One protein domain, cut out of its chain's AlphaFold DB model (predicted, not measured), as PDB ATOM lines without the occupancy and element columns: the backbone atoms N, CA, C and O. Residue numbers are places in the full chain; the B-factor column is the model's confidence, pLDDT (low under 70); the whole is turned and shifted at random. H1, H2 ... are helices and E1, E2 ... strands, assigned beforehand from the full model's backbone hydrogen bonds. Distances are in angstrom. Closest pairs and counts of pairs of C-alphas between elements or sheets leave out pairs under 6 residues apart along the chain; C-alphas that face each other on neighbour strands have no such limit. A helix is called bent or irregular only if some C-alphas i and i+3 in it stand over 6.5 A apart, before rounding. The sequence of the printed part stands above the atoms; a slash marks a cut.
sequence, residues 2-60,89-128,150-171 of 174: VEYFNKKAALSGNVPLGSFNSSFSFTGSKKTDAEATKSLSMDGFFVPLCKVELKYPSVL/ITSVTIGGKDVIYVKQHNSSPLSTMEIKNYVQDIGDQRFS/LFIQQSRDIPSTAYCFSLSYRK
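This is residues 2 to 60, 89 to 128 and 150 to 171 of the 174 residues of the protein "MACPF domain-containing protein" of Aquilegia coerulea (UniProt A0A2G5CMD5). Two long strands, E1 and E2, run side by side as a ribbon bent into an arch, with H4 packed along the outside of one leg and H1 and H2 in the hollow beneath. The short strands E3 and E4 join E2 near its two ends, and H3 sits just before E1. The printed part has 121 residues, with four named helices and four named strands; along the chain come first H1, H2 and H3, then E1 and E2, then H4, and last E3 and E4; its class is mixed, helices and strands, and the strands form one branched, twisted sheet in which E2 is the antiparallel neighbour of E1, of E3 and of E4. It is only just compact, close to loose, with a radius of gyration of the C-alphas of 16.3 A, and only just elongated, spanning 55 by 36 by 21 A.

Begin with E1, residues 37 to 53, and its antiparallel neighbour E2, residues 89 to 105, where N 45 and O 98 are 2.8 A apart and N 94 and O 50 are 2.7 A apart, within hydrogen-bond range. E1 bends by 97 degrees at residue 49, and E2 by 99 degrees at residue 95. On the other side of E2 from E1 find E3, residues 150 to 154, antiparallel, with N 153 and O 101 at 3.1 A. E4, residues 168 to 170, is antiparallel to E2 too, with N 90 and O 168 at 3.0 A. H4, residues 112 to 127, is on the sheet at a height of 8.8 A, over E1 and E2, and runs along the strands, at 25 degrees to E1 on the local plane; the closest C-alphas of H4 and E1 are those of Gly 123 and Asp 43, 5.9 A apart. H2, residues 18 to 23, only grazes the sheet, with residues 20 to 23; its closest C-alpha pair with E2 is Ser 23 and Tyr 101, 6.3 A. H1, residues 2 to 8, is not on the sheet and only just touches H2, with 3 pairs of C-alphas within 8 A, the closest those of Phe 5 and Phe 20 at 6.4 A; they stand about perpendicular, at 73 degrees. H3, residues 30 to 35, touches no helix and is not on the sheet. In H1, H2, H3 and H4 every O i to N i+4 pair is within hydrogen-bond range.

Find C-alpha 2 at (-22.055, 13.482, -12.228), where H1 begins. E1 runs 36.0 A from C-alpha 37 at (-15.005, 24.408, -8.945), E2 33.5 A and H4 22.1 A. E4 ends at C-alpha 170, (-22.356, -4.454, -15.150).

The two C-alphas farthest apart, those of Val 59 and Pro 109, are 55.2 A apart. Residues 61 to 88 and 129 to 149 are not printed; the C-alphas across these cuts are 12.8 A apart, 60 to 89, and 23.8 A apart, 128 to 150. Of the links that are printed whole, E3 to E4 is long, through residues 155 to 167. Confidence is low, under 70, in residues 150 to 171; the mean pLDDT of the printed part is 78.4.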
ATOM      1  N   VAL A   2     -22.446  14.881 -12.542       89.31
ATOM      2  CA  VAL A   2     -22.055  13.482 -12.228       89.31
ATOM      3  C   VAL A   2     -23.168  12.486 -12.568       89.31
ATOM      4  O   VAL A   2     -22.962  11.565 -13.348       89.31
ATOM      5  N   GLU A   3     -24.386  12.736 -12.083       90.56
ATOM      6  CA  GLU A   3     -25.542  11.876 -12.371       90.56
ATOM      7  C   GLU A   3     -25.855  11.746 -13.866       90.56
ATOM      8  O   GLU A   3     -26.322  10.701 -14.305       90.56
ATOM      9  N   TYR A   4     -25.592  12.787 -14.663       88.81
ATOM     10  CA  TYR A   4     -25.795  12.740 -16.111       88.81
ATOM     11  C   TYR A   4     -24.823  11.753 -16.773       88.81
ATOM     12  O   TYR A   4     -25.242  10.939 -17.594       88.81
ATOM     13  N   PHE A   5     -23.546  11.774 -16.375       87.50
ATOM     14  CA  PHE A   5     -22.550  10.809 -16.847       87.50
ATOM     15  C   PHE A   5     -22.896   9.386 -16.402       87.50
ATOM     16  O   PHE A   5     -22.844   8.466 -17.215       87.50
ATOM     17  N   ASN A   6     -23.314   9.215 -15.146       86.81
ATOM     18  CA  ASN A   6     -23.677   7.906 -14.604       86.81
ATOM     19  C   ASN A   6     -24.887   7.314 -15.335       86.81
ATOM     20  O   ASN A   6     -24.817   6.183 -15.809       86.81
ATOM     21  N   LYS A   7     -25.945   8.110 -15.541       87.19
ATOM     22  CA  LYS A   7     -27.120   7.704 -16.328       87.19
ATOM     23  C   LYS A   7     -26.743   7.321 -17.761       87.19
ATOM     24  O   LYS A   7     -27.240   6.316 -18.260       87.19
ATOM     25  N   LYS A   8     -25.834   8.064 -18.407       82.56
ATOM     26  CA  LYS A   8     -25.317   7.710 -19.744       82.56
ATOM     27  C   LYS A   8     -24.531   6.395 -19.768       82.56
ATOM     28  O   LYS A   8     -24.517   5.737 -20.802       82.56
ATOM     29  N   ALA A   9     -23.914   6.007 -18.657       78.56
ATOM     30  CA  ALA A   9     -23.234   4.723 -18.487       78.56
ATOM     31  C   ALA A   9     -24.157   3.606 -17.955       78.56
ATOM     32  O   ALA A   9     -23.665   2.548 -17.573       78.56
ATOM     33  N   ALA A  10     -25.475   3.839 -17.890       81.50
ATOM     34  CA  ALA A  10     -26.457   2.938 -17.278       81.50
ATOM     35  C   ALA A  10     -26.153   2.577 -15.806       81.50
ATOM     36  O   ALA A  10     -26.552   1.523 -15.312       81.50
ATOM     37  N   LEU A  11     -25.468   3.472 -15.088       81.00
ATOM     38  CA  LEU A  11     -25.142   3.337 -13.673       81.00
ATOM     39  C   LEU A  11     -26.027   4.262 -12.832       81.00
ATOM     40  O   LEU A  11     -26.300   5.407 -13.200       81.00
ATOM     41  N   SER A  12     -26.458   3.774 -11.672       79.56
ATOM     42  CA  SER A  12     -27.166   4.568 -10.669       79.56
ATOM     43  C   SER A  12     -26.199   5.073  -9.591       79.56
ATOM     44  O   SER A  12     -25.175   4.457  -9.301       79.56
ATOM     45  N   GLY A  13     -26.518   6.224  -8.993       80.31
ATOM     46  CA  GLY A  13     -25.769   6.797  -7.872       80.31
ATOM     47  C   GLY A  13     -24.938   8.035  -8.216       80.31
ATOM     48  O   GLY A  13     -24.967   8.550  -9.333       80.31
ATOM     49  N   ASN A  14     -24.202   8.518  -7.213       83.56
ATOM     50  CA  ASN A  14     -23.485   9.803  -7.225       83.56
ATOM     51  C   ASN A  14     -21.955   9.639  -7.091       83.56
ATOM     52  O   ASN A  14     -21.247  10.539  -6.634       83.56
ATOM     53  N   VAL A  15     -21.436   8.456  -7.431       85.44
ATOM     54  CA  VAL A  15     -19.990   8.221  -7.498       85.44
ATOM     55  C   VAL A  15     -19.496   8.726  -8.855       85.44
ATOM     56  O   VAL A  15     -20.038   8.293  -9.873       85.44
ATOM     57  N   PRO A  16     -18.528   9.657  -8.903       85.44
ATOM     58  CA  PRO A  16     -18.019  10.175 -10.164       85.44
ATOM     59  C   PRO A  16     -17.241   9.097 -10.918       85.44
ATOM     60  O   PRO A  16     -16.312   8.495 -10.383       85.44
ATOM     61  N   LEU A  17     -17.616   8.868 -12.176       85.25
ATOM     62  CA  LEU A  17     -16.888   7.960 -13.060       85.25
ATOM     63  C   LEU A  17     -15.536   8.548 -13.467       85.25
ATOM     64  O   LEU A  17     -15.375   9.765 -13.572       85.25
ATOM     65  N   GLY A  18     -14.585   7.674 -13.805       84.62
ATOM     66  CA  GLY A  18     -13.291   8.092 -14.352       84.62
ATOM     67  C   GLY A  18     -13.432   8.954 -15.613       84.62
ATOM     68  O   GLY A  18     -12.707   9.930 -15.773       84.62
ATOM     69  N   SER A  19     -14.426   8.672 -16.462       85.00
ATOM     70  CA  SER A  19     -14.735   9.492 -17.642       85.00
ATOM     71  C   SER A  19     -15.212  10.899 -17.277       85.00
ATOM     72  O   SER A  19     -14.812  11.858 -17.933       85.00
ATOM     73  N   PHE A  20     -16.019  11.046 -16.222       89.69
ATOM     74  CA  PHE A  20     -16.420  12.352 -15.698       89.69
ATOM     75  C   PHE A  20     -15.206  13.110 -15.150       89.69
ATOM     76  O   PHE A  20     -14.999  14.267 -15.515       89.69
ATOM     77  N   ASN A  21     -14.373  12.445 -14.343       90.75
ATOM     78  CA  ASN A  21     -13.170  13.061 -13.789       90.75
ATOM     79  C   ASN A  21     -12.216  13.523 -14.892       90.75
ATOM     80  O   ASN A  21     -11.781  14.669 -14.884       90.75
ATOM     81  N   SER A  22     -11.961  12.672 -15.883       89.19
ATOM     82  CA  SER A  22     -11.111  12.999 -17.026       89.19
ATOM     83  C   SER A  22     -11.681  14.146 -17.869       89.19
ATOM     84  O   SER A  22     -10.949  15.074 -18.206       89.19
ATOM     85  N   SER A  23     -12.994  14.154 -18.142       89.62
ATOM     86  CA  SER A  23     -13.639  15.187 -18.977       89.62
ATOM     87  C   SER A  23     -13.493  16.602 -18.406       89.62
ATOM     88  O   SER A  23     -13.388  17.559 -19.166       89.62
ATOM     89  N   PHE A  24     -13.459  16.742 -17.078       89.81
ATOM     90  CA  PHE A  24     -13.303  18.029 -16.387       89.81
ATOM     91  C   PHE A  24     -11.932  18.193 -15.709       89.81
ATOM     92  O   PHE A  24     -11.742  19.108 -14.901       89.81
ATOM     93  N   SER A  25     -10.976  17.311 -16.012       89.25
ATOM     94  CA  SER A  25      -9.626  17.307 -15.432       89.25
ATOM     95  C   SER A  25      -9.640  17.362 -13.891       89.25
ATOM     96  O   SER A  25      -8.982  18.204 -13.274       89.25
ATOM     97  N   PHE A  26     -10.484  16.551 -13.255       89.81
ATOM     98  CA  PHE A  26     -10.538  16.399 -11.800       89.81
ATOM     99  C   PHE A  26      -9.417  15.502 -11.288       89.81
ATOM    100  O   PHE A  26      -8.995  14.566 -11.965       89.81
ATOM    101  N   THR A  27      -8.956  15.789 -10.073       85.19
ATOM    102  CA  THR A  27      -7.843  15.072  -9.437       85.19
ATOM    103  C   THR A  27      -8.290  13.779  -8.753       85.19
ATOM    104  O   THR A  27      -7.472  12.902  -8.497       85.19
ATOM    105  N   GLY A  28      -9.591  13.650  -8.470       78.50
ATOM    106  CA  GLY A  28     -10.185  12.514  -7.763       78.50
ATOM    107  C   GLY A  28     -10.453  12.797  -6.281       78.50
ATOM    108  O   GLY A  28     -11.195  12.049  -5.644       78.50
ATOM    109  N   SER A  29      -9.932  13.903  -5.734       86.06
ATOM    110  CA  SER A  29     -10.275  14.371  -4.387       86.06
ATOM    111  C   SER A  29     -11.584  15.158  -4.423       86.06
ATOM    112  O   SER A  29     -11.595  16.360  -4.680       86.06
ATOM    113  N   LYS A  30     -12.705  14.493  -4.108       84.06
ATOM    114  CA  LYS A  30     -14.052  15.094  -4.181       84.06
ATOM    115  C   LYS A  30     -14.165  16.430  -3.442       84.06
ATOM    116  O   LYS A  30     -14.831  17.332  -3.937       84.06
ATOM    117  N   LYS A  31     -13.547  16.554  -2.262       88.56
ATOM    118  CA  LYS A  31     -13.606  17.781  -1.455       88.56
ATOM    119  C   LYS A  31     -12.853  18.923  -2.139       88.56
ATOM    120  O   LYS A  31     -13.443  19.961  -2.412       88.56
ATOM    121  N   THR A  32     -11.583  18.697  -2.466       89.56
ATOM    122  CA  THR A  32     -10.717  19.697  -3.109       89.56
ATOM    123  C   THR A  32     -11.263  20.116  -4.472       89.56
ATOM    124  O   THR A  32     -11.344  21.302  -4.779       89.56
ATOM    125  N   ASP A  33     -11.691  19.143  -5.276       90.94
ATOM    126  CA  ASP A  33     -12.237  19.374  -6.609       90.94
ATOM    127  C   ASP A  33     -13.556  20.168  -6.556       90.94
ATOM    128  O   ASP A  33     -13.793  21.021  -7.414       90.94
ATOM    129  N   ALA A  34     -14.400  19.934  -5.541       89.94
ATOM    130  CA  ALA A  34     -15.634  20.693  -5.335       89.94
ATOM    131  C   ALA A  34     -15.365  22.131  -4.867       89.94
ATOM    132  O   ALA A  34     -15.989  23.054  -5.379       89.94
ATOM    133  N   GLU A  35     -14.420  22.340  -3.946       91.62
ATOM    134  CA  GLU A  35     -14.053  23.677  -3.446       91.62
ATOM    135  C   GLU A  35     -13.412  24.557  -4.535       91.62
ATOM    136  O   GLU A  35     -13.638  25.770  -4.586       91.62
ATOM    137  N   ALA A  36     -12.639  23.947  -5.436       91.88
ATOM    138  CA  ALA A  36     -11.981  24.635  -6.543       91.88
ATOM    139  C   ALA A  36     -12.915  24.921  -7.734       91.88
ATOM    140  O   ALA A  36     -12.546  25.684  -8.628       91.88
ATOM    141  N   THR A  37     -14.117  24.338  -7.775       93.12
ATOM    142  CA  THR A  37     -15.005  24.408  -8.945       93.12
ATOM    143  C   THR A  37     -16.242  25.249  -8.664       93.12
ATOM    144  O   THR A  37     -17.068  24.906  -7.827       93.12
ATOM    145  N   LYS A  38     -16.418  26.322  -9.438       92.50
ATOM    146  CA  LYS A  38     -17.609  27.180  -9.395       92.50
ATOM    147  C   LYS A  38     -18.787  26.557 -10.133       92.50
ATOM    148  O   LYS A  38     -19.913  26.547  -9.649       92.50
ATOM    149  N   SER A  39     -18.529  26.081 -11.347       92.94
ATOM    150  CA  SER A  39     -19.544  25.514 -12.225       92.94
ATOM    151  C   SER A  39     -18.916  24.593 -13.267       92.94
ATOM    152  O   SER A  39     -17.721  24.669 -13.559       92.94
ATOM    153  N   LEU A  40     -19.743  23.708 -13.819       93.69
ATOM    154  CA  LEU A  40     -19.391  22.820 -14.919       93.69
ATOM    155  C   LEU A  40     -20.373  23.053 -16.057       93.69
ATOM    156  O   LEU A  40     -21.578  23.152 -15.823       93.69
ATOM    157  N   SER A  41     -19.863  23.123 -17.278       91.94
ATOM    158  CA  SER A  41     -20.669  23.255 -18.488       91.94
ATOM    159  C   SER A  41     -20.129  22.322 -19.560       91.94
ATOM    160  O   SER A  41     -18.923  22.082 -19.641       91.94
ATOM    161  N   MET A  42     -21.028  21.773 -20.367       91.19
ATOM    162  CA  MET A  42     -20.654  20.998 -21.540       91.19
ATOM    163  C   MET A  42     -21.632  21.291 -22.666       91.19
ATOM    164  O   MET A  42     -22.818  21.484 -22.399       91.19
ATOM    165  N   ASP A  43     -21.135  21.225 -23.890       89.31
ATOM    166  CA  ASP A  43     -21.964  21.139 -25.084       89.31
ATOM    167  C   ASP A  43     -21.275  20.247 -26.115       89.31
ATOM    168  O   ASP A  43     -20.047  20.121 -26.111       89.31
ATOM    169  N   GLY A  44     -22.042  19.553 -26.947       87.69
ATOM    170  CA  GLY A  44     -21.470  18.590 -27.873       87.69
ATOM    171  C   GLY A  44     -22.451  17.951 -28.837       87.69
ATOM    172  O   GLY A  44     -23.624  17.746 -28.529       87.69
ATOM    173  N   PHE A  45     -21.913  17.551 -29.981       84.81
ATOM    174  CA  PHE A  45     -22.614  16.872 -31.055       84.81
ATOM    175  C   PHE A  45     -22.238  15.387 -31.095       84.81
ATOM    176  O   PHE A  45     -21.061  15.022 -31.040       84.81
ATOM    177  N   PHE A  46     -23.242  14.512 -31.175       85.56
ATOM    178  CA  PHE A  46     -23.068  13.058 -31.163       85.56
ATOM    179  C   PHE A  46     -23.671  12.466 -32.435       85.56
ATOM    180  O   PHE A  46     -24.856  12.651 -32.698       85.56
ATOM    181  N   VAL A  47     -22.870  11.712 -33.187       86.31
ATOM    182  CA  VAL A  47     -23.290  11.021 -34.413       86.31
ATOM    183  C   VAL A  47     -23.206   9.515 -34.171       86.31
ATOM    184  O   VAL A  47     -22.151   8.923 -34.410       86.31
ATOM    185  N   PRO A  48     -24.268   8.875 -33.649       85.81
ATOM    186  CA  PRO A  48     -24.287   7.429 -33.481       85.81
ATOM    187  C   PRO A  48     -24.383   6.748 -34.854       85.81
ATOM    188  O   PRO A  48     -25.237   7.102 -35.661       85.81
ATOM    189  N   LEU A  49     -23.526   5.761 -35.114       88.94
ATOM    190  CA  LEU A  49     -23.543   4.966 -36.347       88.94
ATOM    191  C   LEU A  49     -24.152   3.586 -36.107       88.94
ATOM    192  O   LEU A  49     -25.024   3.150 -36.851       88.94
ATOM    193  N   CYS A  50     -23.721   2.898 -35.054       89.00
ATOM    194  CA  CYS A  50     -24.334   1.643 -34.642       89.00
ATOM    195  C   CYS A  50     -24.170   1.415 -33.142       89.00
ATOM    196  O   CYS A  50     -23.326   2.022 -32.485       89.00
ATOM    197  N   LYS A  51     -24.992   0.529 -32.587       87.38
ATOM    198  CA  LYS A  51     -24.897   0.109 -31.192       87.38
ATOM    199  C   LYS A  51     -24.616  -1.382 -31.158       87.38
ATOM    200  O   LYS A  51     -25.355  -2.164 -31.747       87.38
ATOM    201  N   VAL A  52     -23.545  -1.759 -30.475       89.38
ATOM    202  CA  VAL A  52     -23.168  -3.146 -30.226       89.38
ATOM    203  C   VAL A  52     -23.526  -3.463 -28.784       89.38
ATOM    204  O   VAL A  52     -23.145  -2.732 -27.873       89.38
ATOM    205  N   GLU A  53     -24.268  -4.542 -28.574       88.62
ATOM    206  CA  GLU A  53     -24.670  -5.004 -27.248       88.62
ATOM    207  C   GLU A  53     -24.240  -6.455 -27.057       88.62
ATOM    208  O   GLU A  53     -24.381  -7.292 -27.949       88.62
ATOM    209  N   LEU A  54     -23.697  -6.748 -25.880       86.56
ATOM    210  CA  LEU A  54     -23.288  -8.082 -25.488       86.56
ATOM    211  C   LEU A  54     -24.540  -8.925 -25.218       86.56
ATOM    212  O   LEU A  54     -25.344  -8.607 -24.339       86.56
ATOM    213  N   LYS A  55     -24.697 -10.023 -25.958       85.06
ATOM    214  CA  LYS A  55     -25.797 -10.969 -25.757       85.06
ATOM    215  C   LYS A  55     -25.427 -11.994 -24.686       85.06
ATOM    216  O   LYS A  55     -24.316 -12.521 -24.687       85.06
ATOM    217  N   TYR A  56     -26.373 -12.292 -23.797       79.38
ATOM    218  CA  TYR A  56     -26.217 -13.317 -22.764       79.38
ATOM    219  C   TYR A  56     -26.880 -14.639 -23.199       79.38
ATOM    220  O   TYR A  56     -27.980 -14.583 -23.758       79.38
ATOM    221  N   PRO A  57     -26.270 -15.814 -22.937       78.00
ATOM    222  CA  PRO A  57     -24.964 -16.027 -22.305       78.00
ATOM    223  C   PRO A  57     -23.793 -15.703 -23.243       78.00
ATOM    224  O   PRO A  57     -23.859 -15.946 -24.446       78.00
ATOM    225  N   SER A  58     -22.719 -15.155 -22.677       77.12
ATOM    226  CA  SER A  58     -21.498 -14.800 -23.407       77.12
ATOM    227  C   SER A  58     -20.401 -15.817 -23.097       77.12
ATOM    228  O   SER A  58     -20.246 -16.231 -21.948       77.12
ATOM    229  N   VAL A  59     -19.649 -16.235 -24.113       86.62
ATOM    230  CA  VAL A  59     -18.532 -17.167 -23.932       86.62
ATOM    231  C   VAL A  59     -17.306 -16.372 -23.495       86.62
ATOM    232  O   VAL A  59     -16.904 -15.436 -24.180       86.62
ATOM    233  N   LEU A  60     -16.735 -16.732 -22.343       86.62
ATOM    234  CA  LEU A  60     -15.442 -16.201 -21.919       86.62
ATOM    235  C   LEU A  60     -14.334 -16.805 -22.780       86.62
ATOM    236  O   LEU A  60     -14.320 -18.016 -23.012       86.62
ATOM    237  N   ILE A  89     -17.492  -4.631 -20.634       83.19
ATOM    238  CA  ILE A  89     -18.270  -3.733 -21.483       83.19
ATOM    239  C   ILE A  89     -19.493  -4.491 -22.003       83.19
ATOM    240  O   ILE A  89     -19.356  -5.438 -22.777       83.19
ATOM    241  N   THR A  90     -20.696  -4.085 -21.595       83.62
ATOM    242  CA  THR A  90     -21.936  -4.763 -22.020       83.62
ATOM    243  C   THR A  90     -22.577  -4.135 -23.247       83.62
ATOM    244  O   THR A  90     -23.373  -4.777 -23.922       83.62
ATOM    245  N   SER A  91     -22.281  -2.871 -23.534       82.81
ATOM    246  CA  SER A  91     -22.714  -2.211 -24.760       82.81
ATOM    247  C   SER A  91     -21.796  -1.051 -25.112       82.81
ATOM    248  O   SER A  91     -21.207  -0.418 -24.233       82.81
ATOM    249  N   VAL A  92     -21.681  -0.790 -26.413       85.69
ATOM    250  CA  VAL A  92     -20.914   0.311 -26.992       85.69
ATOM    251  C   VAL A  92     -21.731   0.932 -28.113       85.69
ATOM    252  O   VAL A  92     -22.288   0.227 -28.949       85.69
ATOM    253  N   THR A  93     -21.770   2.258 -28.156       85.31
ATOM    254  CA  THR A  93     -22.252   2.981 -29.336       85.31
ATOM    255  C   THR A  93     -21.041   3.344 -30.184       85.31
ATOM    256  O   THR A  93     -20.158   4.049 -29.725       85.31
ATOM    257  N   ILE A  94     -20.949   2.850 -31.409       87.38
ATOM    258  CA  ILE A  94     -19.908   3.249 -32.357       87.38
ATOM    259  C   ILE A  94     -20.442   4.438 -33.148       87.38
ATOM    260  O   ILE A  94     -21.598   4.455 -33.566       87.38
ATOM    261  N   GLY A  95     -19.607   5.448 -33.336       88.19
ATOM    262  CA  GLY A  95     -19.972   6.695 -33.994       88.19
ATOM    263  C   GLY A  95     -19.027   7.814 -33.599       88.19
ATOM    264  O   GLY A  95     -18.093   7.559 -32.848       88.19
ATOM    265  N   GLY A  96     -19.279   9.033 -34.064       83.19
ATOM    266  CA  GLY A  96     -18.480  10.210 -33.726       83.19
ATOM    267  C   GLY A  96     -19.041  10.977 -32.530       83.19
ATOM    268  O   GLY A  96     -20.252  11.000 -32.300       83.19
ATOM    269  N   LYS A  97     -18.165  11.647 -31.780       85.50
ATOM    270  CA  LYS A  97     -18.560  12.687 -30.825       85.50
ATOM    271  C   LYS A  97     -17.618  13.876 -30.940       85.50
ATOM    272  O   LYS A  97     -16.409  13.689 -31.039       85.50
ATOM    273  N   ASP A  98     -18.168  15.073 -30.851       86.81
ATOM    274  CA  ASP A  98     -17.402  16.292 -30.643       86.81
ATOM    275  C   ASP A  98     -18.006  17.023 -29.446       86.81
ATOM    276  O   ASP A  98     -19.175  17.395 -29.471       86.81
ATOM    277  N   VAL A  99     -17.248  17.134 -28.354       88.25
ATOM    278  CA  VAL A  99     -17.754  17.648 -27.077       88.25
ATOM    279  C   VAL A  99     -16.757  18.625 -26.480       88.25
ATOM    280  O   VAL A  99     -15.551  18.368 -26.414       88.25
ATOM    281  N   ILE A 100     -17.286  19.742 -26.004       89.31
ATOM    282  CA  ILE A 100     -16.570  20.769 -25.266       89.31
ATOM    283  C   ILE A 100     -16.910  20.592 -23.792       89.31
ATOM    284  O   ILE A 100     -18.080  20.602 -23.411       89.31
ATOM    285  N   TYR A 101     -15.879  20.473 -22.959       90.62
ATOM    286  CA  TYR A 101     -16.023  20.462 -21.509       90.62
ATOM    287  C   TYR A 101     -15.364  21.705 -20.922       90.62
ATOM    288  O   TYR A 101     -14.197  22.004 -21.196       90.62
ATOM    289  N   VAL A 102     -16.113  22.430 -20.094       91.56
ATOM    290  CA  VAL A 102     -15.627  23.616 -19.390       91.56
ATOM    291  C   VAL A 102     -15.787  23.412 -17.894       91.56
ATOM    292  O   VAL A 102     -16.896  23.225 -17.385       91.56
ATOM    293  N   LYS A 103     -14.656  23.486 -17.187       92.81
ATOM    294  CA  LYS A 103     -14.612  23.585 -15.730       92.81
ATOM    295  C   LYS A 103     -14.296  25.025 -15.343       92.81
ATOM    296  O   LYS A 103     -13.210  25.529 -15.632       92.81
ATOM    297  N   GLN A 104     -15.235  25.677 -14.664       92.00
ATOM    298  CA  GLN A 104     -15.030  27.019 -14.140       92.00
ATOM    299  C   GLN A 104     -14.396  26.948 -12.749       92.00
ATOM    300  O   GLN A 104     -14.978  26.372 -11.831       92.00
ATOM    301  N   HIS A 105     -13.232  27.573 -12.579       92.94
ATOM    302  CA  HIS A 105     -12.584  27.679 -11.273       92.94
ATOM    303  C   HIS A 105     -13.327  28.654 -10.342       92.94
ATOM    304  O   HIS A 105     -13.879  29.655 -10.805       92.94
ATOM    305  N   ASN A 106     -13.309  28.399  -9.031       90.50
ATOM    306  CA  ASN A 106     -14.004  29.210  -8.022       90.50
ATOM    307  C   ASN A 106     -13.546  30.680  -8.002       90.50
ATOM    308  O   ASN A 106     -14.350  31.588  -7.816       90.50
ATOM    309  N   SER A 107     -12.274  30.939  -8.315       90.69
ATOM    310  CA  SER A 107     -11.730  32.302  -8.422       90.69
ATOM    311  C   SER A 107     -12.153  33.063  -9.688       90.69
ATOM    312  O   SER A 107     -11.717  34.195  -9.889       90.69
ATOM    313  N   SER A 108     -12.928  32.451 -10.591       90.12
ATOM    314  CA  SER A 108     -13.352  33.104 -11.829       90.12
ATOM    315  C   SER A 108     -14.346  34.238 -11.530       90.12
ATOM    316  O   SER A 108     -15.356  33.995 -10.852       90.12
ATOM    317  N   PRO A 109     -14.122  35.453 -12.070       89.94
ATOM    318  CA  PRO A 109     -15.031  36.582 -11.874       89.94
ATOM    319  C   PRO A 109     -16.348  36.413 -12.643       89.94
ATOM    320  O   PRO A 109     -17.343  37.037 -12.291       89.94
ATOM    321  N   LEU A 110     -16.374  35.541 -13.655       90.94
ATOM    322  CA  LEU A 110     -17.539  35.306 -14.505       90.94
ATOM    323  C   LEU A 110     -18.657  34.608 -13.722       90.94
ATOM    324  O   LEU A 110     -18.419  33.729 -12.884       90.94
ATOM    325  N   SER A 111     -19.898  34.974 -14.000       93.06
ATOM    326  CA  SER A 111     -21.077  34.275 -13.504       93.06
ATOM    327  C   SER A 111     -21.255  32.926 -14.207       93.06
ATOM    328  O   SER A 111     -20.786  32.699 -15.323       93.06
ATOM    329  N   THR A 112     -21.978  32.013 -13.560       91.56
ATOM    330  CA  THR A 112     -22.323  30.713 -14.154       91.56
ATOM    331  C   THR A 112     -23.157  30.870 -15.429       91.56
ATOM    332  O   THR A 112     -23.038  30.054 -16.339       91.56
ATOM    333  N   MET A 113     -23.979  31.924 -15.519       92.44
ATOM    334  CA  MET A 113     -24.787  32.203 -16.708       92.44
ATOM    335  C   MET A 113     -23.916  32.636 -17.891       92.44
ATOM    336  O   MET A 113     -24.099  32.127 -18.990       92.44
ATOM    337  N   GLU A 114     -22.928  33.509 -17.666       91.31
ATOM    338  CA  GLU A 114     -21.993  33.934 -18.717       91.31
ATOM    339  C   GLU A 114     -21.196  32.754 -19.279       91.31
ATOM    340  O   GLU A 114     -21.045  32.641 -20.491       91.31
ATOM    341  N   ILE A 115     -20.738  31.835 -18.420       91.12
ATOM    342  CA  ILE A 115     -20.051  30.617 -18.874       91.12
ATOM    343  C   ILE A 115     -20.984  29.711 -19.669       91.12
ATOM    344  O   ILE A 115     -20.577  29.172 -20.695       91.12
ATOM    345  N   LYS A 116     -22.229  29.546 -19.218       90.69
ATOM    346  CA  LYS A 116     -23.208  28.723 -19.928       90.69
ATOM    347  C   LYS A 116     -23.490  29.281 -21.326       90.69
ATOM    348  O   LYS A 116     -23.427  28.520 -22.286       90.69
ATOM    349  N   ASN A 117     -23.742  30.585 -21.430       92.06
ATOM    350  CA  ASN A 117     -23.984  31.254 -22.708       92.06
ATOM    351  C   ASN A 117     -22.756  31.153 -23.617       92.06
ATOM    352  O   ASN A 117     -22.885  30.781 -24.771       92.06
ATOM    353  N   TYR A 118     -21.554  31.364 -23.075       88.94
ATOM    354  CA  TYR A 118     -20.313  31.215 -23.834       88.94
ATOM    355  C   TYR A 118     -20.123  29.802 -24.404       88.94
ATOM    356  O   TYR A 118     -19.729  29.643 -25.558       88.94
ATOM    357  N   VAL A 119     -20.396  28.765 -23.608       90.00
ATOM    358  CA  VAL A 119     -20.303  27.371 -24.069       90.00
ATOM    359  C   VAL A 119     -21.327  27.091 -25.165       90.00
ATOM    360  O   VAL A 119     -20.972  26.446 -26.148       90.00
ATOM    361  N   GLN A 120     -22.546  27.613 -25.021       90.19
ATOM    362  CA  GLN A 120     -23.592  27.501 -26.032       90.19
ATOM    363  C   GLN A 120     -23.211  28.229 -27.330       90.19
ATOM    364  O   GLN A 120     -23.268  27.627 -28.392       90.19
ATOM    365  N   ASP A 121     -22.719  29.466 -27.256       88.69
ATOM    366  CA  ASP A 121     -22.315  30.246 -28.433       88.69
ATOM    367  C   ASP A 121     -21.183  29.565 -29.218       88.69
ATOM    368  O   ASP A 121     -21.142  29.625 -30.449       88.69
ATOM    369  N   ILE A 122     -20.236  28.925 -28.517       87.44
ATOM    370  CA  ILE A 122     -19.196  28.119 -29.170       87.44
ATOM    371  C   ILE A 122     -19.805  26.859 -29.779       87.44
ATOM    372  O   ILE A 122     -19.416  26.481 -30.884       87.44
ATOM    373  N   GLY A 123     -20.708  26.195 -29.059       86.94
ATOM    374  CA  GLY A 123     -21.413  25.013 -29.536       86.94
ATOM    375  C   GLY A 123     -22.168  25.291 -30.831       86.94
ATOM    376  O   GLY A 123     -21.910  24.629 -31.831       86.94
ATOM    377  N   ASP A 124     -22.987  26.338 -30.860       87.25
ATOM    378  CA  ASP A 124     -23.747  26.766 -32.036       87.25
ATOM    379  C   ASP A 124     -22.810  27.072 -33.219       87.25
ATOM    380  O   ASP A 124     -22.978  26.556 -34.323       87.25
ATOM    381  N   GLN A 125     -21.724  27.818 -32.992       84.88
ATOM    382  CA  GLN A 125     -20.730  28.076 -34.044       84.88
ATOM    383  C   GLN A 125     -20.052  26.804 -34.564       84.88
ATOM    384  O   GLN A 125     -19.705  26.726 -35.745       84.88
ATOM    385  N   ARG A 126     -19.819  25.821 -33.689       81.25
ATOM    386  CA  ARG A 126     -19.085  24.596 -34.015       81.25
ATOM    387  C   ARG A 126     -19.973  23.521 -34.636       81.25
ATOM    388  O   ARG A 126     -19.481  22.743 -35.448       81.25
ATOM    389  N   PHE A 127     -21.249  23.471 -34.261       81.31
ATOM    390  CA  PHE A 127     -22.155  22.368 -34.581       81.31
ATOM    391  C   PHE A 127     -23.303  22.754 -35.524       81.31
ATOM    392  O   PHE A 127     -23.928  21.856 -36.081       81.31
ATOM    393  N   SER A 128     -23.584  24.044 -35.758       72.25
ATOM    394  CA  SER A 128     -24.708  24.471 -36.613       72.25
ATOM    395  C   SER A 128     -24.386  24.609 -38.112       72.25
ATOM    396  O   SER A 128     -25.310  24.776 -38.903       72.25
ATOM    397  N   LEU A 150     -10.123  29.826 -17.242       45.31
ATOM    398  CA  LEU A 150     -10.939  28.707 -17.719       45.31
ATOM    399  C   LEU A 150     -10.050  27.567 -18.208       45.31
ATOM    400  O   LEU A 150      -9.268  27.732 -19.143       45.31
ATOM    401  N   PHE A 151     -10.219  26.389 -17.609       48.22
ATOM    402  CA  PHE A 151      -9.730  25.153 -18.205       48.22
ATOM    403  C   PHE A 151     -10.782  24.665 -19.200       48.22
ATOM    404  O   PHE A 151     -11.848  24.180 -18.815       48.22
ATOM    405  N   ILE A 152     -10.483  24.847 -20.485       53.28
ATOM    406  CA  ILE A 152     -11.287  24.332 -21.592       53.28
ATOM    407  C   ILE A 152     -10.584  23.078 -22.100       53.28
ATOM    408  O   ILE A 152      -9.544  23.171 -22.754       53.28
ATOM    409  N   GLN A 153     -11.146  21.907 -21.804       49.75
ATOM    410  CA  GLN A 153     -10.679  20.665 -22.405       49.75
ATOM    411  C   GLN A 153     -11.491  20.429 -23.680       49.75
ATOM    412  O   GLN A 153     -12.683  20.124 -23.639       49.75
ATOM    413  N   GLN A 154     -10.843  20.624 -24.829       47.34
ATOM    414  CA  GLN A 154     -11.406  20.296 -26.136       47.34
ATOM    415  C   GLN A 154     -10.885  18.918 -26.541       47.34
ATOM    416  O   GLN A 154      -9.698  18.777 -26.837       47.34
ATOM    417  N   SER A 155     -11.750  17.906 -26.580       42.00
ATOM    418  CA  SER A 155     -11.403  16.649 -27.248       42.00
ATOM    419  C   SER A 155     -11.467  16.886 -28.757       42.00
ATOM    420  O   SER A 155     -12.545  16.907 -29.343       42.00
ATOM    421  N   ARG A 156     -10.314  17.153 -29.382       33.56
ATOM    422  CA  ARG A 156     -10.163  17.159 -30.843       33.56
ATOM    423  C   ARG A 156      -9.658  15.790 -31.280       33.56
ATOM    424  O   ARG A 156      -8.459  15.615 -31.447       33.56
ATOM    425  N   ASP A 157     -10.578  14.859 -31.494       29.17
ATOM    426  CA  ASP A 157     -10.274  13.601 -32.172       29.17
ATOM    427  C   ASP A 157     -10.814  13.676 -33.610       29.17
ATOM    428  O   ASP A 157     -11.911  13.217 -33.914       29.17
ATOM    429  N   ILE A 158     -10.045  14.300 -34.507       29.67
ATOM    430  CA  ILE A 158     -10.116  14.023 -35.949       29.67
ATOM    431  C   ILE A 158      -8.716  13.531 -36.316       29.67
ATOM    432  O   ILE A 158      -7.776  14.325 -36.348       29.67
ATOM    433  N   PRO A 159      -8.558  12.207 -36.460       27.52
ATOM    434  CA  PRO A 159      -8.767  11.584 -37.762       27.52
ATOM    435  C   PRO A 159      -9.679  10.351 -37.681       27.52
ATOM    436  O   PRO A 159      -9.427   9.463 -36.884       27.52
ATOM    437  N   SER A 160     -10.708  10.294 -38.538       27.94
ATOM    438  CA  SER A 160     -11.317   9.090 -39.156       27.94
ATOM    439  C   SER A 160     -11.727   7.859 -38.306       27.94
ATOM    440  O   SER A 160     -12.294   6.926 -38.868       27.94
ATOM    441  N   THR A 161     -11.529   7.824 -36.992       26.86
ATOM    442  CA  THR A 161     -11.855   6.680 -36.119       26.86
ATOM    443  C   THR A 161     -12.010   7.161 -34.673       26.86
ATOM    444  O   THR A 161     -11.472   6.595 -33.725       26.86
ATOM    445  N   ALA A 162     -12.760   8.245 -34.468       26.77
ATOM    446  CA  ALA A 162     -13.206   8.611 -33.130       26.77
ATOM    447  C   ALA A 162     -14.309   7.629 -32.727       26.77
ATOM    448  O   ALA A 162     -15.443   7.771 -33.158       26.77
ATOM    449  N   TYR A 163     -13.983   6.596 -31.953       31.02
ATOM    450  CA  TYR A 163     -14.982   5.707 -31.369       31.02
ATOM    451  C   TYR A 163     -15.696   6.438 -30.221       31.02
ATOM    452  O   TYR A 163     -15.092   6.792 -29.207       31.02
ATOM    453  N   CYS A 164     -17.001   6.673 -30.351       29.75
ATOM    454  CA  CYS A 164     -17.830   7.236 -29.288       29.75
ATOM    455  C   CYS A 164     -18.074   6.226 -28.146       29.75
ATOM    456  O   CYS A 164     -19.180   5.739 -27.959       29.75
ATOM    457  N   PHE A 165     -17.080   5.924 -27.312       35.78
ATOM    458  CA  PHE A 165     -17.270   4.974 -26.208       35.78
ATOM    459  C   PHE A 165     -18.233   5.507 -25.125       35.78
ATOM    460  O   PHE A 165     -17.836   6.209 -24.194       35.78
ATOM    461  N   SER A 166     -19.516   5.153 -25.219       39.31
ATOM    462  CA  SER A 166     -20.428   5.107 -24.073       39.31
ATOM    463  C   SER A 166     -20.372   3.695 -23.496       39.31
ATOM    464  O   SER A 166     -20.975   2.781 -24.055       39.31
ATOM    465  N   LEU A 167     -19.597   3.506 -22.429       44.34
ATOM    466  CA  LEU A 167     -19.406   2.199 -21.802       44.34
ATOM    467  C   LEU A 167     -20.498   1.982 -20.757       44.34
ATOM    468  O   LEU A 167     -20.578   2.726 -19.780       44.34
ATOM    469  N   SER A 168     -21.337   0.974 -20.981       46.12
ATOM    470  CA  SER A 168     -22.205   0.423 -19.941       46.12
ATOM    471  C   SER A 168     -21.452  -0.686 -19.221       46.12
ATOM    472  O   SER A 168     -20.964  -1.623 -19.859       46.12
ATOM    473  N   TYR A 169     -21.365  -0.580 -17.897       47.00
ATOM    474  CA  TYR A 169     -20.718  -1.577 -17.053       47.00
ATOM    475  C   TYR A 169     -21.757  -2.321 -16.222       47.00
ATOM    476  O   TYR A 169     -22.643  -1.709 -15.626       47.00
ATOM    477  N   ARG A 170     -21.615  -3.644 -16.122       44.38
ATOM    478  CA  ARG A 170     -22.356  -4.454 -15.150       44.38
ATOM    479  C   ARG A 170     -21.380  -4.915 -14.079       44.38
ATOM    480  O   ARG A 170     -20.377  -5.548 -14.396       44.38
ATOM    481  N   LYS A 171     -21.666  -4.592 -12.816       37.06
ATOM    482  CA  LYS A 171     -20.917  -5.145 -11.687       37.06
ATOM    483  C   LYS A 171     -21.251  -6.637 -11.611       37.06
ATOM    484  O   LYS A 171     -22.420  -6.984 -11.456       37.06
TER     485      LYS A 171